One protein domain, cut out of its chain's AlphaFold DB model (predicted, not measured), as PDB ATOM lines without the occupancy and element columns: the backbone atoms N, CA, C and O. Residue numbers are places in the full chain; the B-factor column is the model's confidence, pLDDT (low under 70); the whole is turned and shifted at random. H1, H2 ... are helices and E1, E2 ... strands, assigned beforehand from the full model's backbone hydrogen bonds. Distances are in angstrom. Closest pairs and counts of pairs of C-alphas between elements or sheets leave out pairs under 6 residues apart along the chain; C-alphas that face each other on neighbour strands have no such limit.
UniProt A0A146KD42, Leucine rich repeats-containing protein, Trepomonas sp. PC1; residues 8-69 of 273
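AT A GLANCE: This is residues 8 to 69 of the 273 residues of the protein "Leucine rich repeats-containing protein" of Trepomonas sp. PC1 (UniProt A0A146KD42). The chain winds in stacked turns, a small solenoid: one turn leads from residues 8 to 9 by E1 and H1 to E2, the next from E2 by E3 and E4 to E5, and the last from E5 by E6 to E7. Strands of successive turns lie side by side in three small parallel sheets round the coil, E2, E5, E7 in that order as one wall, E1 with E3 and E4 with E6 as two others, and H1 in the first turn lies next to E4. The printed part has 62 residues, with one named helix and seven named strands in the order E1, H1, E2, E3, E4, E5, E6, E7; its class is mostly strand, although under half of its residues are in named elements. It is compact and rounded, with a radius of gyration of the C-alphas of 10.4 A and spans of 25 by 21 by 18 A.

HOW THE PARTS SIT: Residues 8 to 9 pair in parallel with residues 30 to 31 of E2, residues 29 to 31. E1, residues 15 to 17, and E3, residues 37 to 39, are parallel at 11 degrees, with N 39 and O 16 at 2.9 A. H1, residues 18 to 21, comes closest to E4, residues 42 to 44, at the C-alphas of Leu 18 and Ala 42, 4.9 A apart. H1 is too short for an O i to N i+4 pair, and its one O i to N i+3 pair is within hydrogen-bond range. E2 is parallel to E5, residues 48 to 51, at 8 degrees, with N 51 and O 30 at 2.8 A. E3 runs on into E4 across a break of 2 residues, at 75 degrees. E4 and E6, residues 60 to 62, are parallel at 23 degrees, with N 44 and O 61 at 3.0 A. E5 is an inner strand, parallel at 22 degrees to the edge strand E7, residues 66 to 68, with N 67 and O 48 at 2.8 A. E2 and E7 are apart, and H1 is not on their sheet.

IN THESE COORDINATES: E1 begins at C-alpha 15, (151.065, 156.631, 143.395), and is 7.2 A long. E5, the longest strand by residues, spans 10.0 A from C-alpha 48 at (145.380, 139.006, 148.504). E7 ends at C-alpha 68, (139.124, 143.104, 144.487).

THE WHOLE: The two C-alphas farthest apart, those of Lys 12 and Tyr 63, are 28.5 A apart. The printed part has no cut and no long link; H1 to E2 and E5 to E6 are short links, and the other links are tight. The mean pLDDT of the printed part is 76.1, and 18 residues are under 70: 41 to 42, 45 to 47 and 57 to 69.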
ATOM      1  N   PHE A   8     148.913 146.621 154.237       83.50
ATOM      2  CA  PHE A   8     149.370 147.957 153.896       83.50
ATOM      3  C   PHE A   8     148.163 148.832 153.564       83.50
ATOM      4  O   PHE A   8     147.469 148.605 152.573       83.50
ATOM      5  N   VAL A   9     147.902 149.816 154.425       82.44
ATOM      6  CA  VAL A   9     146.761 150.729 154.315       82.44
ATOM      7  C   VAL A   9     147.287 152.156 154.286       82.44
ATOM      8  O   VAL A   9     148.000 152.569 155.202       82.44
ATOM      9  N   ASN A  10     146.959 152.917 153.241       82.50
ATOM     10  CA  ASN A  10     147.383 154.312 153.144       82.50
ATOM     11  C   ASN A  10     146.399 155.164 152.331       82.50
ATOM     12  O   ASN A  10     146.207 154.967 151.134       82.50
ATOM     13  N   SER A  11     145.815 156.171 152.981       84.50
ATOM     14  CA  SER A  11     144.849 157.086 152.368       84.50
ATOM     15  C   SER A  11     145.469 158.339 151.745       84.50
ATOM     16  O   SER A  11     144.757 159.086 151.083       84.50
ATOM     17  N   LYS A  12     146.767 158.600 151.928       89.12
ATOM     18  CA  LYS A  12     147.434 159.814 151.424       89.12
ATOM     19  C   LYS A  12     148.176 159.595 150.104       89.12
ATOM     20  O   LYS A  12     148.376 160.552 149.363       89.12
ATOM     21  N   LEU A  13     148.585 158.362 149.802       90.75
ATOM     22  CA  LEU A  13     149.336 158.053 148.584       90.75
ATOM     23  C   LEU A  13     148.487 158.234 147.317       90.75
ATOM     24  O   LEU A  13     147.350 157.769 147.238       90.75
ATOM     25  N   THR A  14     149.077 158.872 146.305       91.38
ATOM     26  CA  THR A  14     148.501 159.040 144.957       91.38
ATOM     27  C   THR A  14     149.144 158.116 143.921       91.38
ATOM     28  O   THR A  14     148.536 157.827 142.885       91.38
ATOM     29  N   SER A  15     150.342 157.608 144.207       89.56
ATOM     30  CA  SER A  15     151.065 156.631 143.395       89.56
ATOM     31  C   SER A  15     151.819 155.640 144.271       89.56
ATOM     32  O   SER A  15     152.239 155.994 145.374       89.56
ATOM     33  N   ILE A  16     152.024 154.422 143.772       89.56
ATOM     34  CA  ILE A  16     152.800 153.395 144.471       89.56
ATOM     35  C   ILE A  16     153.580 152.517 143.493       89.56
ATOM     36  O   ILE A  16     153.087 152.201 142.410       89.56
ATOM     37  N   ASP A  17     154.785 152.120 143.899       88.75
ATOM     38  CA  ASP A  17     155.549 151.061 143.247       88.75
ATOM     39  C   ASP A  17     155.354 149.750 144.021       88.75
ATOM     40  O   ASP A  17     155.752 149.625 145.182       88.75
ATOM     41  N   LEU A  18     154.704 148.778 143.386       84.06
ATOM     42  CA  LEU A  18     154.393 147.486 143.986       84.06
ATOM     43  C   LEU A  18     155.608 146.562 144.118       84.06
ATOM     44  O   LEU A  18     155.547 145.600 144.889       84.06
ATOM     45  N   SER A  19     156.722 146.861 143.442       82.62
ATOM     46  CA  SER A  19     157.974 146.115 143.617       82.62
ATOM     47  C   SER A  19     158.526 146.229 145.045       82.62
ATOM     48  O   SER A  19     159.169 145.298 145.531       82.62
ATOM     49  N   ALA A  20     158.173 147.295 145.775       83.94
ATOM     50  CA  ALA A  20     158.504 147.464 147.190       83.94
ATOM     51  C   ALA A  20     157.965 146.326 148.084       83.94
ATOM     52  O   ALA A  20     158.483 146.098 149.178       83.94
ATOM     53  N   PHE A  21     156.949 145.590 147.618       83.38
ATOM     54  CA  PHE A  21     156.325 144.481 148.344       83.38
ATOM     55  C   PHE A  21     156.694 143.100 147.797       83.38
ATOM     56  O   PHE A  21     156.099 142.111 148.223       83.38
ATOM     57  N   TYR A  22     157.675 143.010 146.891       76.25
ATOM     58  CA  TYR A  22     158.038 141.771 146.192       76.25
ATOM     59  C   TYR A  22     158.286 140.570 147.124       76.25
ATOM     60  O   TYR A  22     157.892 139.457 146.794       76.25
ATOM     61  N   ASP A  23     158.898 140.793 148.292       75.69
ATOM     62  CA  ASP A  23     159.217 139.733 149.264       75.69
ATOM     63  C   ASP A  23     158.355 139.803 150.541       75.69
ATOM     64  O   ASP A  23     158.693 139.247 151.583       75.69
ATOM     65  N   CYS A  24     157.218 140.507 150.504       78.19
ATOM     66  CA  CYS A  24     156.300 140.569 151.644       78.19
ATOM     67  C   CYS A  24     155.433 139.302 151.716       78.19
ATOM     68  O   CYS A  24     154.247 139.311 151.387       78.19
ATOM     69  N   LYS A  25     156.035 138.198 152.172       76.81
ATOM     70  CA  LYS A  25     155.432 136.848 152.165       76.81
ATOM     71  C   LYS A  25     154.147 136.708 152.984       76.81
ATOM     72  O   LYS A  25     153.327 135.850 152.674       76.81
ATOM     73  N   SER A  26     153.963 137.537 154.012       73.50
ATOM     74  CA  SER A  26     152.760 137.516 154.859       73.50
ATOM     75  C   SER A  26     151.685 138.514 154.439       73.50
ATOM     76  O   SER A  26     150.650 138.573 155.110       73.50
ATOM     77  N   MET A  27     151.915 139.301 153.383       76.75
ATOM     78  CA  MET A  27     150.979 140.340 152.970       76.75
ATOM     79  C   MET A  27     149.689 139.720 152.447       76.75
ATOM     80  O   MET A  27     149.717 138.744 151.702       76.75
ATOM     81  N   ARG A  28     148.562 140.274 152.899       74.25
ATOM     82  CA  ARG A  28     147.208 139.765 152.644       74.25
ATOM     83  C   ARG A  28     146.202 140.875 152.324       74.25
ATOM     84  O   ARG A  28     145.179 140.580 151.716       74.25
ATOM     85  N   LEU A  29     146.469 142.130 152.711       74.69
ATOM     86  CA  LEU A  29     145.603 143.288 152.443       74.69
ATOM     87  C   LEU A  29     146.401 144.480 151.904       74.69
ATOM     88  O   LEU A  29     147.390 144.897 152.510       74.69
ATOM     89  N   LEU A  30     145.909 145.068 150.816       80.38
ATOM     90  CA  LEU A  30     146.384 146.320 150.238       80.38
ATOM     91  C   LEU A  30     145.197 147.281 150.052       80.38
ATOM     92  O   LEU A  30     144.393 147.080 149.144       80.38
ATOM     93  N   ASP A  31     145.079 148.314 150.888       79.50
ATOM     94  CA  ASP A  31     144.004 149.322 150.797       79.50
ATOM     95  C   ASP A  31     144.573 150.726 150.570       79.50
ATOM     96  O   ASP A  31     145.203 151.334 151.441       79.50
ATOM     97  N   LEU A  32     144.368 151.228 149.356       85.25
ATOM     98  CA  LEU A  32     144.966 152.449 148.833       85.25
ATOM     99  C   LEU A  32     143.905 153.266 148.077       85.25
ATOM    100  O   LEU A  32     143.926 153.352 146.846       85.25
ATOM    101  N   PRO A  33     142.965 153.911 148.794       80.06
ATOM    102  CA  PRO A  33     141.782 154.538 148.200       80.06
ATOM    103  C   PRO A  33     142.079 155.681 147.223       80.06
ATOM    104  O   PRO A  33     141.236 156.023 146.395       80.06
ATOM    105  N   ASN A  34     143.248 156.314 147.329       85.50
ATOM    106  CA  ASN A  34     143.586 157.515 146.567       85.50
ATOM    107  C   ASN A  34     144.659 157.305 145.492       85.50
ATOM    108  O   ASN A  34     144.969 158.247 144.756       85.50
ATOM    109  N   VAL A  35     145.175 156.082 145.348       89.69
ATOM    110  CA  VAL A  35     146.195 155.768 144.346       89.69
ATOM    111  C   VAL A  35     145.573 155.722 142.954       89.69
ATOM    112  O   VAL A  35     144.628 154.977 142.698       89.69
ATOM    113  N   LYS A  36     146.133 156.526 142.048       88.44
ATOM    114  CA  LYS A  36     145.750 156.605 140.630       88.44
ATOM    115  C   LYS A  36     146.724 155.859 139.725       88.44
ATOM    116  O   LYS A  36     146.331 155.361 138.677       88.44
ATOM    117  N   LYS A  37     148.001 155.819 140.120       85.88
ATOM    118  CA  LYS A  37     149.093 155.232 139.338       85.88
ATOM    119  C   LYS A  37     149.783 154.133 140.137       85.88
ATOM    120  O   LYS A  37     150.357 154.398 141.192       85.88
ATOM    121  N   VAL A  38     149.755 152.924 139.595       82.94
ATOM    122  CA  VAL A  38     150.508 151.778 140.101       82.94
ATOM    123  C   VAL A  38     151.638 151.483 139.121       82.94
ATOM    124  O   VAL A  38     151.419 151.460 137.910       82.94
ATOM    125  N   VAL A  39     152.849 151.302 139.640       80.38
ATOM    126  CA  VAL A  39     154.040 150.935 138.863       80.38
ATOM    127  C   VAL A  39     154.664 149.683 139.476       80.38
ATOM    128  O   VAL A  39     154.400 149.365 140.633       80.38
ATOM    129  N   GLY A  40     155.470 148.966 138.698       72.75
ATOM    130  CA  GLY A  40     156.111 147.734 139.149       72.75
ATOM    131  C   GLY A  40     155.151 146.547 139.247       72.75
ATOM    132  O   GLY A  40     153.935 146.667 139.091       72.75
ATOM    133  N   LEU A  41     155.727 145.370 139.481       67.44
ATOM    134  CA  LEU A  41     154.996 144.114 139.622       67.44
ATOM    135  C   LEU A  41     155.111 143.638 141.067       67.44
ATOM    136  O   LEU A  41     156.206 143.313 141.529       67.44
ATOM    137  N   ALA A  42     153.982 143.554 141.771       64.81
ATOM    138  CA  ALA A  42     153.929 142.754 142.988       64.81
ATOM    139  C   ALA A  42     153.813 141.277 142.613       64.81
ATOM    140  O   ALA A  42     152.973 140.915 141.784       64.81
ATOM    141  N   LYS A  43     154.631 140.445 143.267       70.25
ATOM    142  CA  LYS A  43     154.482 138.991 143.305       70.25
ATOM    143  C   LYS A  43     154.015 138.575 144.689       70.25
ATOM    144  O   LYS A  43     154.827 138.389 145.590       70.25
ATOM    145  N   PHE A  44     152.710 138.436 144.872       70.00
ATOM    146  CA  PHE A  44     152.183 137.969 146.151       70.00
ATOM    147  C   PHE A  44     152.195 136.441 146.193       70.00
ATOM    148  O   PHE A  44     151.706 135.773 145.285       70.00
ATOM    149  N   GLN A  45     152.789 135.874 147.242       65.81
ATOM    150  CA  GLN A  45     152.834 134.418 147.432       65.81
ATOM    151  C   GLN A  45     151.542 133.851 148.031       65.81
ATOM    152  O   GLN A  45     151.336 132.644 148.011       65.81
ATOM    153  N   GLN A  46     150.686 134.716 148.574       65.38
ATOM    154  CA  GLN A  46     149.463 134.367 149.289       65.38
ATOM    155  C   GLN A  46     148.246 134.961 148.582       65.38
ATOM    156  O   GLN A  46     148.376 135.848 147.739       65.38
ATOM    157  N   ASN A  47     147.051 134.504 148.960       67.31
ATOM    158  CA  ASN A  47     145.820 135.177 148.565       67.31
ATOM    159  C   ASN A  47     145.841 136.642 149.049       67.31
ATOM    160  O   ASN A  47     146.293 136.923 150.160       67.31
ATOM    161  N   MET A  48     145.311 137.564 148.249       71.25
ATOM    162  CA  MET A  48     145.380 139.006 148.504       71.25
ATOM    163  C   MET A  48     144.019 139.675 148.391       71.25
ATOM    164  O   MET A  48     143.292 139.435 147.436       71.25
ATOM    165  N   GLN A  49     143.703 140.575 149.317       73.38
ATOM    166  CA  GLN A  49     142.617 141.543 149.176       73.38
ATOM    167  C   GLN A  49     143.188 142.886 148.728       73.38
ATOM    168  O   GLN A  49     144.146 143.382 149.324       73.38
ATOM    169  N   VAL A  50     142.607 143.476 147.686       76.44
ATOM    170  CA  VAL A  50     143.100 144.723 147.094       76.44
ATOM    171  C   VAL A  50     141.962 145.720 146.907       76.44
ATOM    172  O   VAL A  50     140.942 145.411 146.287       76.44
ATOM    173  N   ARG A  51     142.164 146.937 147.416       78.56
ATOM    174  CA  ARG A  51     141.269 148.081 147.245       78.56
ATOM    175  C   ARG A  51     142.016 149.274 146.649       78.56
ATOM    176  O   ARG A  51     142.841 149.897 147.311       78.56
ATOM    177  N   LEU A  52     141.712 149.584 145.391       81.88
ATOM    178  CA  LEU A  52     142.336 150.625 144.565       81.88
ATOM    179  C   LEU A  52     141.283 151.319 143.672       81.88
ATOM    180  O   LEU A  52     141.358 151.253 142.444       81.88
ATOM    181  N   PRO A  53     140.288 152.006 144.256       78.31
ATOM    182  CA  PRO A  53     139.121 152.508 143.531       78.31
ATOM    183  C   PRO A  53     139.426 153.544 142.444       78.31
ATOM    184  O   PRO A  53     138.672 153.681 141.486       78.31
ATOM    185  N   LYS A  54     140.535 154.281 142.568       84.38
ATOM    186  CA  LYS A  54     140.938 155.317 141.601       84.38
ATOM    187  C   LYS A  54     141.990 154.847 140.597       84.38
ATOM    188  O   LYS A  54     142.428 155.644 139.768       84.38
ATOM    189  N   CYS A  55     142.416 153.590 140.680       81.94
ATOM    190  CA  CYS A  55     143.423 153.040 139.789       81.94
ATOM    191  C   CYS A  55     142.746 152.445 138.554       81.94
ATOM    192  O   CYS A  55     141.910 151.551 138.667       81.94
ATOM    193  N   SER A  56     143.112 152.935 137.373       70.56
ATOM    194  CA  SER A  56     142.565 152.451 136.103       70.56
ATOM    195  C   SER A  56     143.304 151.229 135.557       70.56
ATOM    196  O   SER A  56     142.699 150.418 134.864       70.56
ATOM    197  N   ASN A  57     144.590 151.064 135.891       68.00
ATOM    198  CA  ASN A  57     145.430 149.969 135.412       68.00
ATOM    199  C   ASN A  57     146.304 149.421 136.537       68.00
ATOM    200  O   ASN A  57     147.172 150.112 137.066       68.00
ATOM    201  N   MET A  58     146.104 148.146 136.854       66.12
ATOM    202  CA  MET A  58     146.907 147.419 137.826       66.12
ATOM    203  C   MET A  58     147.324 146.065 137.249       66.12
ATOM    204  O   MET A  58     146.468 145.286 136.819       66.12
ATOM    205  N   ALA A  59     148.626 145.784 137.304       61.47
ATOM    206  CA  ALA A  59     149.202 144.470 137.053       61.47
ATOM    207  C   ALA A  59     149.639 143.866 138.397       61.47
ATOM    208  O   ALA A  59     150.585 144.339 139.024       61.47
ATOM    209  N   VAL A  60     148.924 142.842 138.859       61.25
ATOM    210  CA  VAL A  60     149.297 142.061 140.044       61.25
ATOM    211  C   VAL A  60     149.505 140.628 139.599       61.25
ATOM    212  O   VAL A  60     148.612 140.033 138.997       61.25
ATOM    213  N   GLN A  61     150.675 140.078 139.910       61.28
ATOM    214  CA  GLN A  61     150.940 138.657 139.770       61.28
ATOM    215  C   GLN A  61     150.838 138.039 141.164       61.28
ATOM    216  O   GLN A  61     151.529 138.442 142.095       61.28
ATOM    217  N   SER A  62     149.944 137.080 141.338       61.19
ATOM    218  CA  SER A  62     149.781 136.391 142.612       61.19
ATOM    219  C   SER A  62     149.801 134.896 142.364       61.19
ATOM    220  O   SER A  62     149.180 134.415 141.418       61.19
ATOM    221  N   TYR A  63     150.539 134.173 143.202       63.28
ATOM    222  CA  TYR A  63     150.501 132.714 143.233       63.28
ATOM    223  C   TYR A  63     149.220 132.206 143.923       63.28
ATOM    224  O   TYR A  63     148.822 131.067 143.703       63.28
ATOM    225  N   GLY A  64     148.556 133.062 144.716       57.84
ATOM    226  CA  GLY A  64     147.212 132.849 145.264       57.84
ATOM    227  C   GLY A  64     146.125 133.677 144.561       57.84
ATOM    228  O   GLY A  64     146.401 134.461 143.652       57.84
ATOM    229  N   GLN A  65     144.878 133.559 145.011       60.47
ATOM    230  CA  GLN A  65     143.741 134.333 144.507       60.47
ATOM    231  C   GLN A  65     143.794 135.804 144.938       60.47
ATOM    232  O   GLN A  65     144.129 136.118 146.081       60.47
ATOM    233  N   VAL A  66     143.408 136.714 144.040       67.62
ATOM    234  CA  VAL A  66     143.293 138.150 144.333       67.62
ATOM    235  C   VAL A  66     141.822 138.551 144.349       67.62
ATOM    236  O   VAL A  66     141.119 138.401 143.354       67.62
ATOM    237  N   PHE A  67     141.376 139.096 145.475       68.56
ATOM    238  CA  PHE A  67     140.025 139.585 145.704       68.56
ATOM    239  C   PHE A  67     140.017 141.112 145.613       68.56
ATOM    240  O   PHE A  67     140.665 141.793 146.409       68.56
ATOM    241  N   LEU A  68     139.287 141.658 144.642       66.69
ATOM    242  CA  LEU A  68     139.124 143.104 144.487       66.69
ATOM    243  C   LEU A  68     137.921 143.599 145.292       66.69
ATOM    244  O   LEU A  68     136.869 142.959 145.301       66.69
ATOM    245  N   SER A  69     138.056 144.761 145.930       62.50
ATOM    246  CA  SER A  69     136.905 145.448 146.517       62.50
ATOM    247  C   SER A  69     135.920 145.898 145.429       62.50
ATOM    248  O   SER A  69     136.316 146.191 144.302       62.50
TER     249      SER A  69